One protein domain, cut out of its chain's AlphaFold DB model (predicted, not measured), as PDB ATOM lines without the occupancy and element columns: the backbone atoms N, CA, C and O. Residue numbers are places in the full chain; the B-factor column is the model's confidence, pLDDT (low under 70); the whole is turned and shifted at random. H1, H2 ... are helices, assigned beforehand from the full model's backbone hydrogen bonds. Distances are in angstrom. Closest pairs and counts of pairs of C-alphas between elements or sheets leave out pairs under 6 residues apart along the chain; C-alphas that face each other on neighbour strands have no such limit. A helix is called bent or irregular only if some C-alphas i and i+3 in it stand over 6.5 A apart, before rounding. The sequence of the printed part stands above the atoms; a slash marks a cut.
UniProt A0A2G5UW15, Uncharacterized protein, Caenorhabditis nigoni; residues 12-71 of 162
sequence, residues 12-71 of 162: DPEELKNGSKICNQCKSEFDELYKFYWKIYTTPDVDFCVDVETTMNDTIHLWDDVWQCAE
ATOM      1  N   ASP A  12     -24.770 -15.371 -15.663       56.62
ATOM      2  CA  ASP A  12     -23.513 -16.014 -15.318       56.62
ATOM      3  C   ASP A  12     -23.472 -17.420 -15.955       56.62
ATOM      4  O   ASP A  12     -24.385 -18.228 -15.747       56.62
ATOM      5  N   PRO A  13     -22.415 -17.765 -16.713       57.41
ATOM      6  CA  PRO A  13     -22.323 -19.042 -17.429       57.41
ATOM      7  C   PRO A  13     -22.295 -20.262 -16.490       57.41
ATOM      8  O   PRO A  13     -22.514 -21.391 -16.928       57.41
ATOM      9  N   GLU A  14     -22.045 -20.048 -15.195       55.34
ATOM     10  CA  GLU A  14     -22.086 -21.083 -14.160       55.34
ATOM     11  C   GLU A  14     -23.517 -21.470 -13.745       55.34
ATOM     12  O   GLU A  14     -23.772 -22.644 -13.471       55.34
ATOM     13  N   GLU A  15     -24.476 -20.534 -13.766       56.41
ATOM     14  CA  GLU A  15     -25.890 -20.831 -13.478       56.41
ATOM     15  C   GLU A  15     -26.543 -21.623 -14.617       56.41
ATOM     16  O   GLU A  15     -27.393 -22.480 -14.367       56.41
ATOM     17  N   LEU A  16     -26.062 -21.441 -15.853       56.88
ATOM     18  CA  LEU A  16     -26.508 -22.194 -17.031       56.88
ATOM     19  C   LEU A  16     -26.239 -23.707 -16.908       56.88
ATOM     20  O   LEU A  16     -26.932 -24.520 -17.518       56.88
ATOM     21  N   LYS A  17     -25.251 -24.099 -16.093       56.28
ATOM     22  CA  LYS A  17     -24.883 -25.502 -15.846       56.28
ATOM     23  C   LYS A  17     -25.815 -26.189 -14.840       56.28
ATOM     24  O   LYS A  17     -25.938 -27.414 -14.853       56.28
ATOM     25  N   ASN A  18     -26.505 -25.417 -14.001       65.69
ATOM     26  CA  ASN A  18     -27.483 -25.909 -13.035       65.69
ATOM     27  C   ASN A  18     -28.908 -25.794 -13.597       65.69
ATOM     28  O   ASN A  18     -29.775 -25.194 -12.964       65.69
ATOM     29  N   GLY A  19     -29.163 -26.407 -14.762       68.12
ATOM     30  CA  GLY A  19     -30.471 -26.371 -15.435       68.12
ATOM     31  C   GLY A  19     -31.645 -26.674 -14.494       68.12
ATOM     32  O   GLY A  19     -32.626 -25.950 -14.464       68.12
ATOM     33  N   SER A  20     -31.504 -27.633 -13.576       72.31
ATOM     34  CA  SER A  20     -32.548 -27.940 -12.581       72.31
ATOM     35  C   SER A  20     -32.948 -26.748 -11.686       72.31
ATOM     36  O   SER A  20     -34.118 -26.598 -11.334       72.31
ATOM     37  N   LYS A  21     -32.012 -25.860 -11.325       81.56
ATOM     38  CA  LYS A  21     -32.312 -24.676 -10.504       81.56
ATOM     39  C   LYS A  21     -33.073 -23.626 -11.317       81.56
ATOM     40  O   LYS A  21     -34.075 -23.114 -10.822       81.56
ATOM     41  N   ILE A  22     -32.648 -23.367 -12.559       83.25
ATOM     42  CA  ILE A  22     -33.316 -22.393 -13.433       83.25
ATOM     43  C   ILE A  22     -34.724 -22.861 -13.807       83.25
ATOM     44  O   ILE A  22     -35.659 -22.070 -13.724       83.25
ATOM     45  N   CYS A  23     -34.906 -24.160 -14.087       82.94
ATOM     46  CA  CYS A  23     -36.226 -24.728 -14.341       82.94
ATOM     47  C   CYS A  23     -37.155 -24.452 -13.158       82.94
ATOM     48  O   CYS A  23     -38.224 -23.890 -13.333       82.94
ATOM     49  N   ASN A  24     -36.741 -24.788 -11.934       83.69
ATOM     50  CA  ASN A  24     -37.599 -24.625 -10.760       83.69
ATOM     51  C   ASN A  24     -37.896 -23.158 -10.420       83.69
ATOM     52  O   ASN A  24     -38.979 -22.860  -9.927       83.69
ATOM     53  N   GLN A  25     -36.949 -22.250 -10.669       87.62
ATOM     54  CA  GLN A  25     -37.099 -20.834 -10.342       87.62
ATOM     55  C   GLN A  25     -37.917 -20.065 -11.387       87.62
ATOM     56  O   GLN A  25     -38.705 -19.200 -11.021       87.62
ATOM     57  N   CYS A  26     -37.751 -20.386 -12.671       87.38
ATOM     58  CA  CYS A  26     -38.388 -19.672 -13.777       87.38
ATOM     59  C   CYS A  26     -39.635 -20.379 -14.334       87.38
ATOM     60  O   CYS A  26     -40.313 -19.793 -15.172       87.38
ATOM     61  N   LYS A  27     -39.977 -21.596 -13.875       87.62
ATOM     62  CA  LYS A  27     -41.145 -22.363 -14.365       87.62
ATOM     63  C   LYS A  27     -42.449 -21.580 -14.281       87.62
ATOM     64  O   LYS A  27     -43.215 -21.613 -15.231       87.62
ATOM     65  N   SER A  28     -42.700 -20.862 -13.185       88.44
ATOM     66  CA  SER A  28     -43.948 -20.100 -13.032       88.44
ATOM     67  C   SER A  28     -44.074 -18.971 -14.054       88.44
ATOM     68  O   SER A  28     -45.114 -18.845 -14.692       88.44
ATOM     69  N   GLU A  29     -43.007 -18.188 -14.225       91.00
ATOM     70  CA  GLU A  29     -42.959 -17.063 -15.166       91.00
ATOM     71  C   GLU A  29     -43.049 -17.556 -16.614       91.00
ATOM     72  O   GLU A  29     -43.793 -17.014 -17.429       91.00
ATOM     73  N   PHE A  30     -42.333 -18.640 -16.924       89.44
ATOM     74  CA  PHE A  30     -42.389 -19.283 -18.230       89.44
ATOM     75  C   PHE A  30     -43.791 -19.831 -18.532       89.44
ATOM     76  O   PHE A  30     -44.314 -19.591 -19.618       89.44
ATOM     77  N   ASP A  31     -44.438 -20.507 -17.577       89.81
ATOM     78  CA  ASP A  31     -45.795 -21.037 -17.746       89.81
ATOM     79  C   ASP A  31     -46.828 -19.921 -17.969       89.81
ATOM     80  O   ASP A  31     -47.783 -20.102 -18.729       89.81
ATOM     81  N   GLU A  32     -46.676 -18.769 -17.312       92.62
ATOM     82  CA  GLU A  32     -47.547 -17.608 -17.520       92.62
ATOM     83  C   GLU A  32     -47.344 -16.990 -18.908       92.62
ATOM     84  O   GLU A  32     -48.322 -16.790 -19.638       92.62
ATOM     85  N   LEU A  33     -46.087 -16.776 -19.313       91.50
ATOM     86  CA  LEU A  33     -45.735 -16.291 -20.649       91.50
ATOM     87  C   LEU A  33     -46.261 -17.232 -21.739       91.50
ATOM     88  O   LEU A  33     -46.879 -16.787 -22.708       91.50
ATOM     89  N   TYR A  34     -46.067 -18.540 -21.561       91.12
ATOM     90  CA  TYR A  34     -46.535 -19.565 -22.484       91.12
ATOM     91  C   TYR A  34     -48.064 -19.581 -22.589       91.12
ATOM     92  O   TYR A  34     -48.605 -19.624 -23.694       91.12
ATOM     93  N   LYS A  35     -48.791 -19.461 -21.470       91.69
ATOM     94  CA  LYS A  35     -50.263 -19.353 -21.474       91.69
ATOM     95  C   LYS A  35     -50.751 -18.099 -22.192       91.69
ATOM     96  O   LYS A  35     -51.727 -18.173 -22.942       91.69
ATOM     97  N   PHE A  36     -50.105 -16.957 -21.964       90.75
ATOM     98  CA  PHE A  36     -50.444 -15.703 -22.634       90.75
ATOM     99  C   PHE A  36     -50.239 -15.808 -24.147       90.75
ATOM    100  O   PHE A  36     -51.154 -15.507 -24.916       90.75
ATOM    101  N   TYR A  37     -49.077 -16.311 -24.565       90.19
ATOM    102  CA  TYR A  37     -48.768 -16.556 -25.967       90.19
ATOM    103  C   TYR A  37     -49.765 -17.522 -26.610       90.19
ATOM    104  O   TYR A  37     -50.335 -17.210 -27.650       90.19
ATOM    105  N   TRP A  38     -50.059 -18.650 -25.955       89.50
ATOM    106  CA  TRP A  38     -51.005 -19.645 -26.460       89.50
ATOM    107  C   TRP A  38     -52.409 -19.071 -26.657       89.50
ATOM    108  O   TRP A  38     -53.076 -19.362 -27.650       89.50
ATOM    109  N   LYS A  39     -52.866 -18.216 -25.737       89.88
ATOM    110  CA  LYS A  39     -54.155 -17.528 -25.859       89.88
ATOM    111  C   LYS A  39     -54.210 -16.645 -27.105       89.88
ATOM    112  O   LYS A  39     -55.224 -16.648 -27.795       89.88
ATOM    113  N   ILE A  40     -53.145 -15.902 -27.396       88.75
ATOM    114  CA  ILE A  40     -53.086 -15.042 -28.586       88.75
ATOM    115  C   ILE A  40     -52.994 -15.899 -29.848       88.75
ATOM    116  O   ILE A  40     -53.780 -15.700 -30.763       88.75
ATOM    117  N   TYR A  41     -52.121 -16.907 -29.852       85.75
ATOM    118  CA  TYR A  41     -51.918 -17.820 -30.978       85.75
ATOM    119  C   TYR A  41     -53.189 -18.591 -31.381       85.75
ATOM    120  O   TYR A  41     -53.404 -18.881 -32.552       85.75
ATOM    121  N   THR A  42     -54.046 -18.933 -30.414       88.06
ATOM    122  CA  THR A  42     -55.295 -19.679 -30.657       88.06
ATOM    123  C   THR A  42     -56.510 -18.794 -30.932       88.06
ATOM    124  O   THR A  42     -57.565 -19.312 -31.302       88.06
ATOM    125  N   THR A  43     -56.396 -17.476 -30.747       87.62
ATOM    126  CA  THR A  43     -57.495 -16.550 -31.037       87.62
ATOM    127  C   THR A  43     -57.588 -16.352 -32.556       87.62
ATOM    128  O   THR A  43     -56.582 -16.031 -33.182       87.62
ATOM    129  N   PRO A  44     -58.757 -16.555 -33.186       76.31
ATOM    130  CA  PRO A  44     -58.919 -16.274 -34.610       76.31
ATOM    131  C   PRO A  44     -58.885 -14.758 -34.877       76.31
ATOM    132  O   PRO A  44     -59.308 -13.972 -34.032       76.31
ATOM    133  N   ASP A  45     -58.415 -14.365 -36.063       75.94
ATOM    134  CA  ASP A  45     -58.399 -12.980 -36.572       75.94
ATOM    135  C   ASP A  45     -57.513 -11.977 -35.801       75.94
ATOM    136  O   ASP A  45     -57.738 -10.765 -35.865       75.94
ATOM    137  N   VAL A  46     -56.482 -12.453 -35.090       76.88
ATOM    138  CA  VAL A  46     -55.427 -11.595 -34.522       76.88
ATOM    139  C   VAL A  46     -54.099 -11.824 -35.242       76.88
ATOM    140  O   VAL A  46     -53.504 -12.894 -35.157       76.88
ATOM    141  N   ASP A  47     -53.615 -10.796 -35.937       77.25
ATOM    142  CA  ASP A  47     -52.262 -10.786 -36.492       77.25
ATOM    143  C   ASP A  47     -51.274 -10.385 -35.387       77.25
ATOM    144  O   ASP A  47     -51.417  -9.330 -34.761       77.25
ATOM    145  N   PHE A  48     -50.272 -11.226 -35.124       80.38
ATOM    146  CA  PHE A  48     -49.204 -10.945 -34.163       80.38
ATOM    147  C   PHE A  48     -47.866 -10.717 -34.873       80.38
ATOM    148  O   PHE A  48     -47.636 -11.178 -35.989       80.38
ATOM    149  N   CYS A  49     -46.976  -9.962 -34.230       86.50
ATOM    150  CA  CYS A  49     -45.684  -9.617 -34.814       86.50
ATOM    151  C   CYS A  49     -44.772 -10.847 -34.920       86.50
ATOM    152  O   CYS A  49     -44.623 -11.595 -33.951       86.50
ATOM    153  N   VAL A  50     -44.071 -10.971 -36.049       88.62
ATOM    154  CA  VAL A  50     -43.051 -12.012 -36.296       88.62
ATOM    155  C   VAL A  50     -41.954 -12.014 -35.219       88.62
ATOM    156  O   VAL A  50     -41.421 -13.067 -34.867       88.62
ATOM    157  N   ASP A  51     -41.657 -10.853 -34.631       90.12
ATOM    158  CA  ASP A  51     -40.691 -10.722 -33.535       90.12
ATOM    159  C   ASP A  51     -41.111 -11.521 -32.293       90.12
ATOM    160  O   ASP A  51     -40.271 -12.130 -31.629       90.12
ATOM    161  N   VAL A  52     -42.416 -11.555 -31.989       89.94
ATOM    162  CA  VAL A  52     -42.962 -12.310 -30.850       89.94
ATOM    163  C   VAL A  52     -42.865 -13.808 -31.119       89.94
ATOM    164  O   VAL A  52     -42.479 -14.555 -30.224       89.94
ATOM    165  N   GLU A  53     -43.157 -14.236 -32.349       88.81
ATOM    166  CA  GLU A  53     -43.011 -15.631 -32.776       88.81
ATOM    167  C   GLU A  53     -41.572 -16.114 -32.615       88.81
ATOM    168  O   GLU A  53     -41.313 -17.125 -31.968       88.81
ATOM    169  N   THR A  54     -40.634 -15.342 -33.165       91.94
ATOM    170  CA  THR A  54     -39.212 -15.687 -33.183       91.94
ATOM    171  C   THR A  54     -38.659 -15.726 -31.762       91.94
ATOM    172  O   THR A  54     -38.046 -16.712 -31.363       91.94
ATOM    173  N   THR A  55     -38.958 -14.701 -30.957       91.94
ATOM    174  CA  THR A  55     -38.501 -14.631 -29.561       91.94
ATOM    175  C   THR A  55     -39.073 -15.776 -28.724       91.94
ATOM    176  O   THR A  55     -38.368 -16.357 -27.897       91.94
ATOM    177  N   MET A  56     -40.345 -16.134 -28.930       91.25
ATOM    178  CA  MET A  56     -40.964 -17.247 -28.215       91.25
ATOM    179  C   MET A  56     -40.384 -18.596 -28.654       91.25
ATOM    180  O   MET A  56     -40.089 -19.434 -27.806       91.25
ATOM    181  N   ASN A  57     -40.165 -18.797 -29.954       91.69
ATOM    182  CA  ASN A  57     -39.529 -20.000 -30.479       91.69
ATOM    183  C   ASN A  57     -38.120 -20.200 -29.895       91.69
ATOM    184  O   ASN A  57     -37.798 -21.292 -29.427       91.69
ATOM    185  N   ASP A  58     -37.319 -19.134 -29.833       92.19
ATOM    186  CA  ASP A  58     -35.988 -19.169 -29.222       92.19
ATOM    187  C   ASP A  58     -36.060 -19.483 -27.720       92.19
ATOM    188  O   ASP A  58     -35.284 -20.293 -27.208       92.19
ATOM    189  N   THR A  59     -37.031 -18.899 -27.011       89.56
ATOM    190  CA  THR A  59     -37.250 -19.147 -25.576       89.56
ATOM    191  C   THR A  59     -37.632 -20.607 -25.312       89.56
ATOM    192  O   THR A  59     -37.102 -21.226 -24.389       89.56
ATOM    193  N   ILE A  60     -38.515 -21.182 -26.135       89.31
ATOM    194  CA  ILE A  60     -38.931 -22.590 -26.038       89.31
ATOM    195  C   ILE A  60     -37.752 -23.524 -26.330       89.31
ATOM    196  O   ILE A  60     -37.531 -24.477 -25.583       89.31
ATOM    197  N   HIS A  61     -36.970 -23.241 -27.373       89.19
ATOM    198  CA  HIS A  61     -35.784 -24.029 -27.709       89.19
ATOM    199  C   HIS A  61     -34.746 -23.983 -26.579       89.19
ATOM    200  O   HIS A  61     -34.177 -25.002 -26.200       89.19
ATOM    201  N   LEU A  62     -34.519 -22.815 -25.977       88.50
ATOM    202  CA  LEU A  62     -33.623 -22.676 -24.828       88.50
ATOM    203  C   LEU A  62     -34.123 -23.480 -23.610       88.50
ATOM    204  O   LEU A  62     -33.329 -24.134 -22.926       88.50
ATOM    205  N   TRP A  63     -35.441 -23.483 -23.383       86.56
ATOM    206  CA  TRP A  63     -36.102 -24.237 -22.317       86.56
ATOM    207  C   TRP A  63     -35.956 -25.758 -22.454       86.56
ATOM    208  O   TRP A  63     -35.648 -26.438 -21.467       86.56
ATOM    209  N   ASP A  64     -36.143 -26.294 -23.663       84.94
ATOM    210  CA  ASP A  64     -36.061 -27.735 -23.919       84.94
ATOM    211  C   ASP A  64     -34.617 -28.222 -24.120       84.94
ATOM    212  O   ASP A  64     -34.183 -29.164 -23.457       84.94
ATOM    213  N   ASP A  65     -33.826 -27.559 -24.965       83.50
ATOM    214  CA  ASP A  65     -32.533 -28.103 -25.398       83.50
ATOM    215  C   ASP A  65     -31.380 -27.771 -24.451       83.50
ATOM    216  O   ASP A  65     -30.537 -28.630 -24.168       83.50
ATOM    217  N   VAL A  66     -31.325 -26.536 -23.938       83.19
ATOM    218  CA  VAL A  66     -30.209 -26.089 -23.089       83.19
ATOM    219  C   VAL A  66     -30.449 -26.457 -21.633       83.19
ATOM    220  O   VAL A  66     -29.575 -27.046 -20.995       83.19
ATOM    221  N   TRP A  67     -31.632 -26.144 -21.102       80.56
ATOM    222  CA  TRP A  67     -31.935 -26.407 -19.695       80.56
ATOM    223  C   TRP A  67     -32.601 -27.759 -19.443       80.56
ATOM    224  O   TRP A  67     -32.618 -28.210 -18.295       80.56
ATOM    225  N   GLN A  68     -33.088 -28.439 -20.489       81.06
ATOM    226  CA  GLN A  68     -33.769 -29.735 -20.382       81.06
ATOM    227  C   GLN A  68     -34.900 -29.724 -19.352       81.06
ATOM    228  O   GLN A  68     -35.125 -30.710 -18.643       81.06
ATOM    229  N   CYS A  69     -35.613 -28.599 -19.276       80.62
ATOM    230  CA  CYS A  69     -36.680 -28.389 -18.309       80.62
ATOM    231  C   CYS A  69     -37.975 -29.119 -18.671       80.62
ATOM    232  O   CYS A  69     -38.888 -29.165 -17.844       80.62
ATOM    233  N   ALA A  70     -38.078 -29.691 -19.877       75.75
ATOM    234  CA  ALA A  70     -39.245 -30.458 -20.281       75.75
ATOM    235  C   ALA A  70     -39.523 -31.592 -19.286       75.75
ATOM    236  O   ALA A  70     -38.676 -32.449 -19.004       75.75
ATOM    237  N   GLU A  71     -40.737 -31.575 -18.738       69.31
ATOM    238  CA  GLU A  71     -41.163 -32.427 -17.636       69.31
ATOM    239  C   GLU A  71     -41.175 -33.902 -18.065       69.31
ATOM    240  O   GLU A  71     -42.152 -34.445 -18.578       69.31
TER     241      GLU A  71
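Overview. This is residues 12 to 71 of the 162 residues of an uncharacterized protein of Caenorhabditis nigoni (UniProt A0A2G5UW15). Two helices, H1 and then H2, run side by side and opposite ways as a loose, open pair, joined at one end by a looped link; residues 42 to 47, of which 42 belongs to H1, stick out there. The C-alphas span 43 by 19 by 17 A, a rod. The printed part has 60 residues with two named helices and no named strand, of class all helix; it is loose, with a radius of gyration of the C-alphas of 13.3 A.

Along the chain. H1, residues 19 to 42, begins at C-alpha 19 (-30.471, -26.371, -15.435) and measures 29.9 A. It has a kink of 60 degrees near residue 26 and is irregular, C-alphas 25 and 28 being 7.4 A apart. H2, residues 50 to 66, measures 23.2 A and ends at C-alpha 66 (-30.209, -26.089, -23.089). It is neither bent nor irregular, but only just: C-alphas 63 and 66 are 6.2 A apart.

Arrangement. H1 and H2 are close but not clearly touching, with 2 pairs of C-alphas within 8 A; the closest C-alphas, of Gly 19 and Val 66, are 7.7 A apart. They run opposite ways at a shallow tilt of 32 degrees. Every O i to N i+4 pair is within hydrogen-bond range in H2, and 18 of 20 in H1.

Size, cuts and confidence. The C-alphas farthest apart, of Glu 14 and Asp 45, are 43.4 A apart. The printed part has no cut, and the link from H1 to H2 is short. Residues 12 to 19 and 71 have pLDDT under 70.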